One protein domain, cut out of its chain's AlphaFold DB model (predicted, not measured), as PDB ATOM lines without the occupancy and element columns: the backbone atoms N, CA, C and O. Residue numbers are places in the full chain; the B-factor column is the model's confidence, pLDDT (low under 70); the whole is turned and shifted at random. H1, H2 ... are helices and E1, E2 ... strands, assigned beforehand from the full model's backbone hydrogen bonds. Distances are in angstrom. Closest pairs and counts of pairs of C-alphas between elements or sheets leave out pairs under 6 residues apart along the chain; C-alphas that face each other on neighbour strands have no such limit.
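Overview. This is residues 454 to 471, 491 to 515 and 526 to 556 of the 727 residues of the protein "Zinc finger C2H2-type,Homeobox domain-like,HTH CenpB-type DNA-binding domain" of Cinara cedri (UniProt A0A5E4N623). A narrow antiparallel ribbon of two long strands, E1 and E2, paired along their whole length, runs through the domain, and the short strand E3 is added beside the first part of E2. Two helices joined by a tight link only graze this ribbon, H1 toward the end where E2 begins and H2 toward the end where E2 ends. The printed part has 74 residues with three named strands and two named helices, in the order E1 E2 E3 H1 H2 along the chain; the class is mixed, helices and strands, and the sheet's order is E1 - E2 - E3, all antiparallel. The whole is only just loose, close to compact, with a radius of gyration of the C-alphas of 14.0 A, and it is elongated, spanning 41 by 22 by 20 A.

Arrangement. Start at the sheet's inner strand, E2, residues 493 to 500. Its antiparallel neighbour E1, residues 459 to 466, stands at 158 degrees between N-to-C directions; look at C-alphas 461 and 498, which face each other at 4.0 A, and at N 462 and O 497, 2.9 A apart and within hydrogen-bond range. E3, residues 509 to 511, is antiparallel to E2 at 164 degrees and forms a hairpin with it; here C-alphas 495 and 510 face each other at 4.5 A, and N 496 and O 509 are within hydrogen-bond range at 2.9 A. E1 and E3 are the edge strands. H1, residues 527 to 539, is on the sheet but only grazes it, with its residues 527 to 538; it is near E2, with 7 pairs of C-alphas within 10 A. H2, residues 543 to 552, also only grazes the sheet, with its residues 543 to 550, and is near E2 with 6 such pairs. H1 and H2 are apart. In both helices every O i to N i+4 pair is within hydrogen-bond range.

Along the chain. Find C-alpha 459 at (120.790, 115.598, 123.532); from there E1 runs 22.5 A to Leu 466. E2 runs 23.0 A from Leu 493 to Asn 500, at (121.893, 118.352, 126.479), and E3 covers 6.8 A from Leu 509 to Ile 511. H1 runs 18.5 A from Ala 527 to Lys 539. H2 runs 14.4 A from Pro 543 to C-alpha 552 at (111.710, 126.892, 120.517).

Size, cuts and confidence. The C-alphas of Glu 454 and Leu 471 are the two farthest apart, at 44.0 A. Residues 472 to 490 are not printed, and C-alphas 471 and 491 are 11.2 A apart across that cut; residues 516 to 525 are not printed either, with 9.9 A between C-alphas 515 and 526. Of the links printed whole, H1 to H2 is tight, E2 to E3 is short, and none is long. The mean pLDDT of the printed part is 74.7; look for values under 70 at residues 468 to 471, 491, 510 to 515, 526 to 528, 530 and 552 to 556.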
ATOM      1  N   GLU A 454     114.812 112.109 131.404       76.31
ATOM      2  CA  GLU A 454     115.261 113.307 132.119       76.31
ATOM      3  C   GLU A 454     115.930 114.315 131.161       76.31
ATOM      4  O   GLU A 454     116.711 113.897 130.302       76.31
ATOM      5  N   PRO A 455     115.757 115.643 131.336       79.25
ATOM      6  CA  PRO A 455     116.358 116.649 130.454       79.25
ATOM      7  C   PRO A 455     117.885 116.553 130.286       79.25
ATOM      8  O   PRO A 455     118.415 116.975 129.260       79.25
ATOM      9  N   LYS A 456     118.608 115.982 131.260       81.88
ATOM     10  CA  LYS A 456     120.060 115.756 131.156       81.88
ATOM     11  C   LYS A 456     120.428 114.700 130.095       81.88
ATOM     12  O   LYS A 456     121.518 114.764 129.539       81.88
ATOM     13  N   ASN A 457     119.494 113.794 129.787       81.81
ATOM     14  CA  ASN A 457     119.622 112.697 128.823       81.81
ATOM     15  C   ASN A 457     119.086 113.071 127.421       81.81
ATOM     16  O   ASN A 457     119.192 112.276 126.490       81.81
ATOM     17  N   ILE A 458     118.488 114.259 127.254       81.88
ATOM     18  CA  ILE A 458     117.948 114.735 125.972       81.88
ATOM     19  C   ILE A 458     119.023 115.563 125.263       81.88
ATOM     20  O   ILE A 458     119.233 116.730 125.599       81.88
ATOM     21  N   PHE A 459     119.691 114.972 124.273       82.88
ATOM     22  CA  PHE A 459     120.790 115.598 123.532       82.88
ATOM     23  C   PHE A 459     120.375 116.112 122.148       82.88
ATOM     24  O   PHE A 459     119.542 115.521 121.465       82.88
ATOM     25  N   ASN A 460     121.021 117.192 121.705       84.31
ATOM     26  CA  ASN A 460     121.019 117.652 120.319       84.31
ATOM     27  C   ASN A 460     122.464 117.808 119.830       84.31
ATOM     28  O   ASN A 460     123.226 118.584 120.415       84.31
ATOM     29  N   CYS A 461     122.817 117.124 118.738       83.88
ATOM     30  CA  CYS A 461     124.134 117.216 118.108       83.88
ATOM     31  C   CYS A 461     124.052 117.864 116.713       83.88
ATOM     32  O   CYS A 461     123.080 117.644 115.994       83.88
ATOM     33  N   ASP A 462     125.070 118.634 116.319       78.25
ATOM     34  CA  ASP A 462     125.182 119.266 114.993       78.25
ATOM     35  C   ASP A 462     126.656 119.405 114.547       78.25
ATOM     36  O   ASP A 462     127.569 119.509 115.374       78.25
ATOM     37  N   GLU A 463     126.903 119.404 113.235       80.94
ATOM     38  CA  GLU A 463     128.243 119.522 112.645       80.94
ATOM     39  C   GLU A 463     128.595 120.971 112.287       80.94
ATOM     40  O   GLU A 463     127.944 121.614 111.461       80.94
ATOM     41  N   THR A 464     129.723 121.465 112.803       75.50
ATOM     42  CA  THR A 464     130.317 122.736 112.367       75.50
ATOM     43  C   THR A 464     131.661 122.537 111.668       75.50
ATOM     44  O   THR A 464     132.363 121.546 111.869       75.50
ATOM     45  N   VAL A 465     132.029 123.478 110.792       76.88
ATOM     46  CA  VAL A 465     133.157 123.328 109.861       76.88
ATOM     47  C   VAL A 465     134.073 124.551 109.905       76.88
ATOM     48  O   VAL A 465     133.729 125.625 109.410       76.88
ATOM     49  N   LEU A 466     135.281 124.376 110.446       72.38
ATOM     50  CA  LEU A 466     136.298 125.425 110.534       72.38
ATOM     51  C   LEU A 466     137.233 125.391 109.316       72.38
ATOM     52  O   LEU A 466     138.116 124.537 109.217       72.38
ATOM     53  N   PHE A 467     137.081 126.362 108.413       70.31
ATOM     54  CA  PHE A 467     137.945 126.547 107.239       70.31
ATOM     55  C   PHE A 467     139.208 127.362 107.573       70.31
ATOM     56  O   PHE A 467     139.330 128.532 107.216       70.31
ATOM     57  N   PHE A 468     140.172 126.746 108.256       65.12
ATOM     58  CA  PHE A 468     141.371 127.419 108.786       65.12
ATOM     59  C   PHE A 468     142.365 127.941 107.724       65.12
ATOM     60  O   PHE A 468     143.260 128.711 108.065       65.12
ATOM     61  N   ARG A 469     142.226 127.560 106.443       55.44
ATOM     62  CA  ARG A 469     142.984 128.145 105.311       55.44
ATOM     63  C   ARG A 469     142.144 129.032 104.382       55.44
ATOM     64  O   ARG A 469     142.666 129.507 103.371       55.44
ATOM     65  N   ALA A 470     140.872 129.284 104.697       60.50
ATOM     66  CA  ALA A 470     140.089 130.248 103.936       60.50
ATOM     67  C   ALA A 470     140.594 131.668 104.231       60.50
ATOM     68  O   ALA A 470     140.437 132.186 105.337       60.50
ATOM     69  N   LEU A 471     141.193 132.309 103.224       54.66
ATOM     70  CA  LEU A 471     141.419 133.752 103.247       54.66
ATOM     71  C   LEU A 471     140.067 134.470 103.346       54.66
ATOM     72  O   LEU A 471     139.060 133.985 102.829       54.66
ATOM     73  N   ASP A 491     140.575 123.459 103.049       64.69
ATOM     74  CA  ASP A 491     141.045 122.630 104.156       64.69
ATOM     75  C   ASP A 491     140.221 122.964 105.405       64.69
ATOM     76  O   ASP A 491     140.108 124.127 105.810       64.69
ATOM     77  N   ARG A 492     139.600 121.927 105.968       70.44
ATOM     78  CA  ARG A 492     138.595 122.038 107.020       70.44
ATOM     79  C   ARG A 492     138.886 121.086 108.168       70.44
ATOM     80  O   ARG A 492     139.323 119.960 107.935       70.44
ATOM     81  N   LEU A 493     138.603 121.541 109.383       73.06
ATOM     82  CA  LEU A 493     138.302 120.661 110.508       73.06
ATOM     83  C   LEU A 493     136.778 120.577 110.604       73.06
ATOM     84  O   LEU A 493     136.122 121.620 110.664       73.06
ATOM     85  N   THR A 494     136.224 119.367 110.592       75.38
ATOM     86  CA  THR A 494     134.828 119.148 110.994       75.38
ATOM     87  C   THR A 494     134.817 118.910 112.499       75.38
ATOM     88  O   THR A 494     135.656 118.166 113.009       75.38
ATOM     89  N   VAL A 495     133.892 119.554 113.203       79.25
ATOM     90  CA  VAL A 495     133.705 119.425 114.647       79.25
ATOM     91  C   VAL A 495     132.241 119.096 114.898       79.25
ATOM     92  O   VAL A 495     131.373 119.915 114.595       79.25
ATOM     93  N   LEU A 496     131.971 117.918 115.456       80.31
ATOM     94  CA  LEU A 496     130.658 117.603 116.002       80.31
ATOM     95  C   LEU A 496     130.542 118.275 117.371       80.31
ATOM     96  O   LEU A 496     131.391 118.087 118.250       80.31
ATOM     97  N   LEU A 497     129.491 119.065 117.539       82.88
ATOM     98  CA  LEU A 497     129.095 119.646 118.812       82.88
ATOM     99  C   LEU A 497     127.847 118.914 119.285       82.88
ATOM    100  O   LEU A 497     126.913 118.763 118.504       82.88
ATOM    101  N   CYS A 498     127.805 118.495 120.546       84.88
ATOM    102  CA  CYS A 498     126.582 117.977 121.145       84.88
ATOM    103  C   CYS A 498     126.339 118.603 122.520       84.88
ATOM    104  O   CYS A 498     127.287 118.958 123.224       84.88
ATOM    105  N   VAL A 499     125.068 118.812 122.858       87.50
ATOM    106  CA  VAL A 499     124.639 119.508 124.075       87.50
ATOM    107  C   VAL A 499     123.320 118.925 124.575       87.50
ATOM    108  O   VAL A 499     122.446 118.614 123.762       87.50
ATOM    109  N   ASN A 500     123.163 118.777 125.891       87.62
ATOM    110  CA  ASN A 500     121.893 118.352 126.479       87.62
ATOM    111  C   ASN A 500     120.918 119.523 126.700       87.62
ATOM    112  O   ASN A 500     121.281 120.701 126.623       87.62
ATOM    113  N   MET A 501     119.662 119.201 127.009       81.69
ATOM    114  CA  MET A 501     118.606 120.183 127.268       81.69
ATOM    115  C   MET A 501     118.832 121.006 128.551       81.69
ATOM    116  O   MET A 501     118.268 122.094 128.686       81.69
ATOM    117  N   VAL A 502     119.688 120.547 129.470       83.06
ATOM    118  CA  VAL A 502     120.123 121.319 130.650       83.06
ATOM    119  C   VAL A 502     121.111 122.432 130.262       83.06
ATOM    120  O   VAL A 502     121.130 123.478 130.916       83.06
ATOM    121  N   GLY A 503     121.850 122.261 129.162       81.81
ATOM    122  CA  GLY A 503     122.839 123.205 128.632       81.81
ATOM    123  C   GLY A 503     124.295 122.763 128.805       81.81
ATOM    124  O   GLY A 503     125.199 123.589 128.680       81.81
ATOM    125  N   GLU A 504     124.524 121.487 129.101       81.56
ATOM    126  CA  GLU A 504     125.843 120.887 129.297       81.56
ATOM    127  C   GLU A 504     126.364 120.342 127.959       81.56
ATOM    128  O   GLU A 504     125.641 119.664 127.227       81.56
ATOM    129  N   PHE A 505     127.607 120.685 127.612       82.06
ATOM    130  CA  PHE A 505     128.222 120.328 126.331       82.06
ATOM    131  C   PHE A 505     129.083 119.077 126.446       82.06
ATOM    132  O   PHE A 505     130.007 119.028 127.261       82.06
ATOM    133  N   GLU A 506     128.846 118.136 125.539       81.12
ATOM    134  CA  GLU A 506     129.628 116.913 125.427       81.12
ATOM    135  C   GLU A 506     131.031 117.133 124.864       81.12
ATOM    136  O   GLU A 506     131.357 118.177 124.278       81.12
ATOM    137  N   THR A 507     131.878 116.114 125.022       76.38
ATOM    138  CA  THR A 507     133.241 116.117 124.478       76.38
ATOM    139  C   THR A 507     133.217 116.277 122.955       76.38
ATOM    140  O   THR A 507     132.706 115.435 122.224       76.38
ATOM    141  N   GLN A 508     133.795 117.379 122.465       77.31
ATOM    142  CA  GLN A 508     133.786 117.728 121.042       77.31
ATOM    143  C   GLN A 508     134.561 116.686 120.219       77.31
ATOM    144  O   GLN A 508     135.764 116.518 120.425       77.31
ATOM    145  N   LEU A 509     133.907 116.040 119.249       74.06
ATOM    146  CA  LEU A 509     134.579 115.133 118.313       74.06
ATOM    147  C   LEU A 509     135.104 115.934 117.117       74.06
ATOM    148  O   LEU A 509     134.343 116.640 116.454       74.06
ATOM    149  N   ILE A 510     136.406 115.841 116.834       69.69
ATOM    150  CA  ILE A 510     137.070 116.611 115.770       69.69
ATOM    151  C   ILE A 510     137.655 115.666 114.721       69.69
ATOM    152  O   ILE A 510     138.551 114.877 115.014       69.69
ATOM    153  N   ILE A 511     137.206 115.803 113.472       69.69
ATOM    154  CA  ILE A 511     137.731 115.056 112.326       69.69
ATOM    155  C   ILE A 511     138.655 115.975 111.516       69.69
ATOM    156  O   ILE A 511     138.222 116.950 110.892       69.69
ATOM    157  N   GLY A 512     139.948 115.639 111.501       64.88
ATOM    158  CA  GLY A 512     140.991 116.342 110.752       64.88
ATOM    159  C   GLY A 512     141.987 115.374 110.110       64.88
ATOM    160  O   GLY A 512     142.412 114.406 110.728       64.88
ATOM    161  N   LYS A 513     142.389 115.634 108.858       55.31
ATOM    162  CA  LYS A 513     143.239 114.723 108.057       55.31
ATOM    163  C   LYS A 513     144.759 114.850 108.296       55.31
ATOM    164  O   LYS A 513     145.539 114.450 107.436       55.31
ATOM    165  N   SER A 514     145.224 115.440 109.403       53.03
ATOM    166  CA  SER A 514     146.668 115.520 109.691       53.03
ATOM    167  C   SER A 514     146.983 115.820 111.156       53.03
ATOM    168  O   SER A 514     146.459 116.779 111.716       53.03
ATOM    169  N   LEU A 515     147.928 115.063 111.725       49.47
ATOM    170  CA  LEU A 515     148.496 115.284 113.061       49.47
ATOM    171  C   LEU A 515     149.325 116.586 113.151       49.47
ATOM    172  O   LEU A 515     149.466 117.166 114.223       49.47
ATOM    173  N   SER A 526     148.494 126.007 116.669       66.19
ATOM    174  CA  SER A 526     148.297 124.599 116.350       66.19
ATOM    175  C   SER A 526     146.817 124.267 116.115       66.19
ATOM    176  O   SER A 526     145.917 125.064 116.392       66.19
ATOM    177  N   ALA A 527     146.536 123.040 115.665       64.00
ATOM    178  CA  ALA A 527     145.164 122.525 115.663       64.00
ATOM    179  C   ALA A 527     144.563 122.496 117.085       64.00
ATOM    180  O   ALA A 527     143.370 122.740 117.248       64.00
ATOM    181  N   LEU A 528     145.394 122.258 118.109       68.75
ATOM    182  CA  LEU A 528     144.994 122.251 119.514       68.75
ATOM    183  C   LEU A 528     144.580 123.653 119.999       68.75
ATOM    184  O   LEU A 528     143.593 123.771 120.718       68.75
ATOM    185  N   ASP A 529     145.249 124.716 119.546       70.44
ATOM    186  CA  ASP A 529     144.858 126.100 119.858       70.44
ATOM    187  C   ASP A 529     143.495 126.456 119.250       70.44
ATOM    188  O   ASP A 529     142.643 127.030 119.926       70.44
ATOM    189  N   ALA A 530     143.238 126.039 118.006       67.88
ATOM    190  CA  ALA A 530     141.929 126.212 117.372       67.88
ATOM    191  C   ALA A 530     140.816 125.437 118.110       67.88
ATOM    192  O   ALA A 530     139.714 125.961 118.290       67.88
ATOM    193  N   ILE A 531     141.110 124.225 118.597       71.56
ATOM    194  CA  ILE A 531     140.203 123.441 119.454       71.56
ATOM    195  C   ILE A 531     139.964 124.164 120.789       71.56
ATOM    196  O   ILE A 531     138.816 124.278 121.223       71.56
ATOM    197  N   PHE A 532     141.000 124.728 121.419       74.75
ATOM    198  CA  PHE A 532     140.850 125.534 122.634       74.75
ATOM    199  C   PHE A 532     140.031 126.811 122.406       74.75
ATOM    200  O   PHE A 532     139.265 127.189 123.291       74.75
ATOM    201  N   TRP A 533     140.120 127.455 121.239       78.38
ATOM    202  CA  TRP A 533     139.270 128.604 120.905       78.38
ATOM    203  C   TRP A 533     137.796 128.212 120.776       78.38
ATOM    204  O   TRP A 533     136.946 128.906 121.330       78.38
ATOM    205  N   ILE A 534     137.487 127.078 120.133       77.44
ATOM    206  CA  ILE A 534     136.117 126.539 120.076       77.44
ATOM    207  C   ILE A 534     135.628 126.193 121.490       77.44
ATOM    208  O   ILE A 534     134.575 126.667 121.908       77.44
ATOM    209  N   LYS A 535     136.423 125.460 122.278       76.50
ATOM    210  CA  LYS A 535     136.092 125.091 123.666       76.50
ATOM    211  C   LYS A 535     135.907 126.312 124.579       76.50
ATOM    212  O   LYS A 535     135.066 126.291 125.473       76.50
ATOM    213  N   SER A 536     136.652 127.392 124.341       79.94
ATOM    214  CA  SER A 536     136.489 128.680 125.025       79.94
ATOM    215  C   SER A 536     135.215 129.409 124.581       79.94
ATOM    216  O   SER A 536     134.492 129.938 125.419       79.94
ATOM    217  N   ALA A 537     134.875 129.386 123.288       79.44
ATOM    218  CA  ALA A 537     133.623 129.948 122.783       79.44
ATOM    219  C   ALA A 537     132.392 129.233 123.368       79.44
ATOM    220  O   ALA A 537     131.474 129.908 123.828       79.44
ATOM    221  N   LEU A 538     132.407 127.895 123.436       77.88
ATOM    222  CA  LEU A 538     131.346 127.093 124.063       77.88
ATOM    223  C   LEU A 538     131.175 127.429 125.553       77.88
ATOM    224  O   LEU A 538     130.053 127.610 126.011       77.88
ATOM    225  N   LYS A 539     132.276 127.621 126.295       77.56
ATOM    226  CA  LYS A 539     132.247 128.068 127.702       77.56
ATOM    227  C   LYS A 539     131.627 129.456 127.925       77.56
ATOM    228  O   LYS A 539     131.306 129.778 129.064       77.56
ATOM    229  N   ASN A 540     131.471 130.269 126.879       81.31
ATOM    230  CA  ASN A 540     130.796 131.569 126.949       81.31
ATOM    231  C   ASN A 540     129.298 131.492 126.581       81.31
ATOM    232  O   ASN A 540     128.632 132.525 126.551       81.31
ATOM    233  N   ILE A 541     128.763 130.302 126.277       82.38
ATOM    234  CA  ILE A 541     127.329 130.094 126.042       82.38
ATOM    235  C   ILE A 541     126.652 129.840 127.391       82.38
ATOM    236  O   ILE A 541     126.929 128.849 128.059       82.38
ATOM    237  N   GLU A 542     125.743 130.727 127.793       82.75
ATOM    238  CA  GLU A 542     124.937 130.523 129.000       82.75
ATOM    239  C   GLU A 542     123.959 129.345 128.805       82.75
ATOM    240  O   GLU A 542     123.271 129.313 127.779       82.75
ATOM    241  N   PRO A 543     123.798 128.424 129.780       79.25
ATOM    242  CA  PRO A 543     122.869 127.291 129.674       79.25
ATOM    243  C   PRO A 543     121.421 127.685 129.344       79.25
ATOM    244  O   PRO A 543     120.733 126.980 128.610       79.25
ATOM    245  N   GLU A 544     120.958 128.855 129.798       79.12
ATOM    246  CA  GLU A 544     119.620 129.360 129.460       79.12
ATOM    247  C   GLU A 544     119.477 129.709 127.963       79.12
ATOM    248  O   GLU A 544     118.375 129.657 127.419       79.12
ATOM    249  N   THR A 545     120.573 129.974 127.241       83.12
ATOM    250  CA  THR A 545     120.549 130.084 125.770       83.12
ATOM    251  C   THR A 545     120.196 128.739 125.136       83.12
ATOM    252  O   THR A 545     119.340 128.689 124.254       83.12
ATOM    253  N   VAL A 546     120.794 127.645 125.624       83.19
ATOM    254  CA  VAL A 546     120.512 126.281 125.148       83.19
ATOM    255  C   VAL A 546     119.071 125.890 125.482       83.19
ATOM    256  O   VAL A 546     118.320 125.514 124.581       83.19
ATOM    257  N   LYS A 547     118.631 126.101 126.731       79.12
ATOM    258  CA  LYS A 547     117.238 125.873 127.155       79.12
ATOM    259  C   LYS A 547     116.236 126.623 126.273       79.12
ATOM    260  O   LYS A 547     115.215 126.058 125.890       79.12
ATOM    261  N   ASN A 548     116.524 127.867 125.883       78.94
ATOM    262  CA  ASN A 548     115.661 128.631 124.972       78.94
ATOM    263  C   ASN A 548     115.708 128.176 123.505       78.94
ATOM    264  O   ASN A 548     114.781 128.492 122.757       78.94
ATOM    265  N   CYS A 549     116.722 127.422 123.079       76.38
ATOM    266  CA  CYS A 549     116.693 126.710 121.800       76.38
ATOM    267  C   CYS A 549     115.785 125.475 121.883       76.38
ATOM    268  O   CYS A 549     114.880 125.350 121.061       76.38
ATOM    269  N   PHE A 550     115.925 124.638 122.918       78.00
ATOM    270  CA  PHE A 550     115.040 123.480 123.133       78.00
ATOM    271  C   PHE A 550     113.559 123.890 123.263       78.00
ATOM    272  O   PHE A 550     112.720 123.347 122.540       78.00
ATOM    273  N   LYS A 551     113.248 124.939 124.045       74.25
ATOM    274  CA  LYS A 551     111.894 125.532 124.150       74.25
ATOM    275  C   LYS A 551     111.320 125.954 122.787       74.25
ATOM    276  O   LYS A 551     110.138 125.752 122.530       74.25
ATOM    277  N   LYS A 552     112.139 126.518 121.885       69.69
ATOM    278  CA  LYS A 552     111.710 126.892 120.517       69.69
ATOM    279  C   LYS A 552     111.469 125.686 119.610       69.69
ATOM    280  O   LYS A 552     110.606 125.766 118.742       69.69
ATOM    281  N   SER A 553     112.202 124.596 119.818       65.00
ATOM    282  CA  SER A 553     112.008 123.322 119.118       65.00
ATOM    283  C   SER A 553     110.832 122.494 119.665       65.00
ATOM    284  O   SER A 553     110.566 121.416 119.144       65.00
ATOM    285  N   GLY A 554     110.114 122.988 120.683       63.97
ATOM    286  CA  GLY A 554     108.948 122.324 121.280       63.97
ATOM    287  C   GLY A 554     109.250 121.447 122.500       63.97
ATOM    288  O   GLY A 554     108.350 120.768 122.983       63.97
ATOM    289  N   PHE A 555     110.483 121.468 123.018       69.06
ATOM    290  CA  PHE A 555     110.866 120.739 124.228       69.06
ATOM    291  C   PHE A 555     110.737 121.635 125.464       69.06
ATOM    292  O   PHE A 555     111.455 122.627 125.607       69.06
ATOM    293  N   PHE A 556     109.843 121.269 126.380       60.75
ATOM    294  CA  PHE A 556     109.594 121.984 127.635       60.75
ATOM    295  C   PHE A 556     110.161 121.187 128.816       60.75
ATOM    296  O   PHE A 556     109.999 119.969 128.860       60.75
TER     297      PHE A 556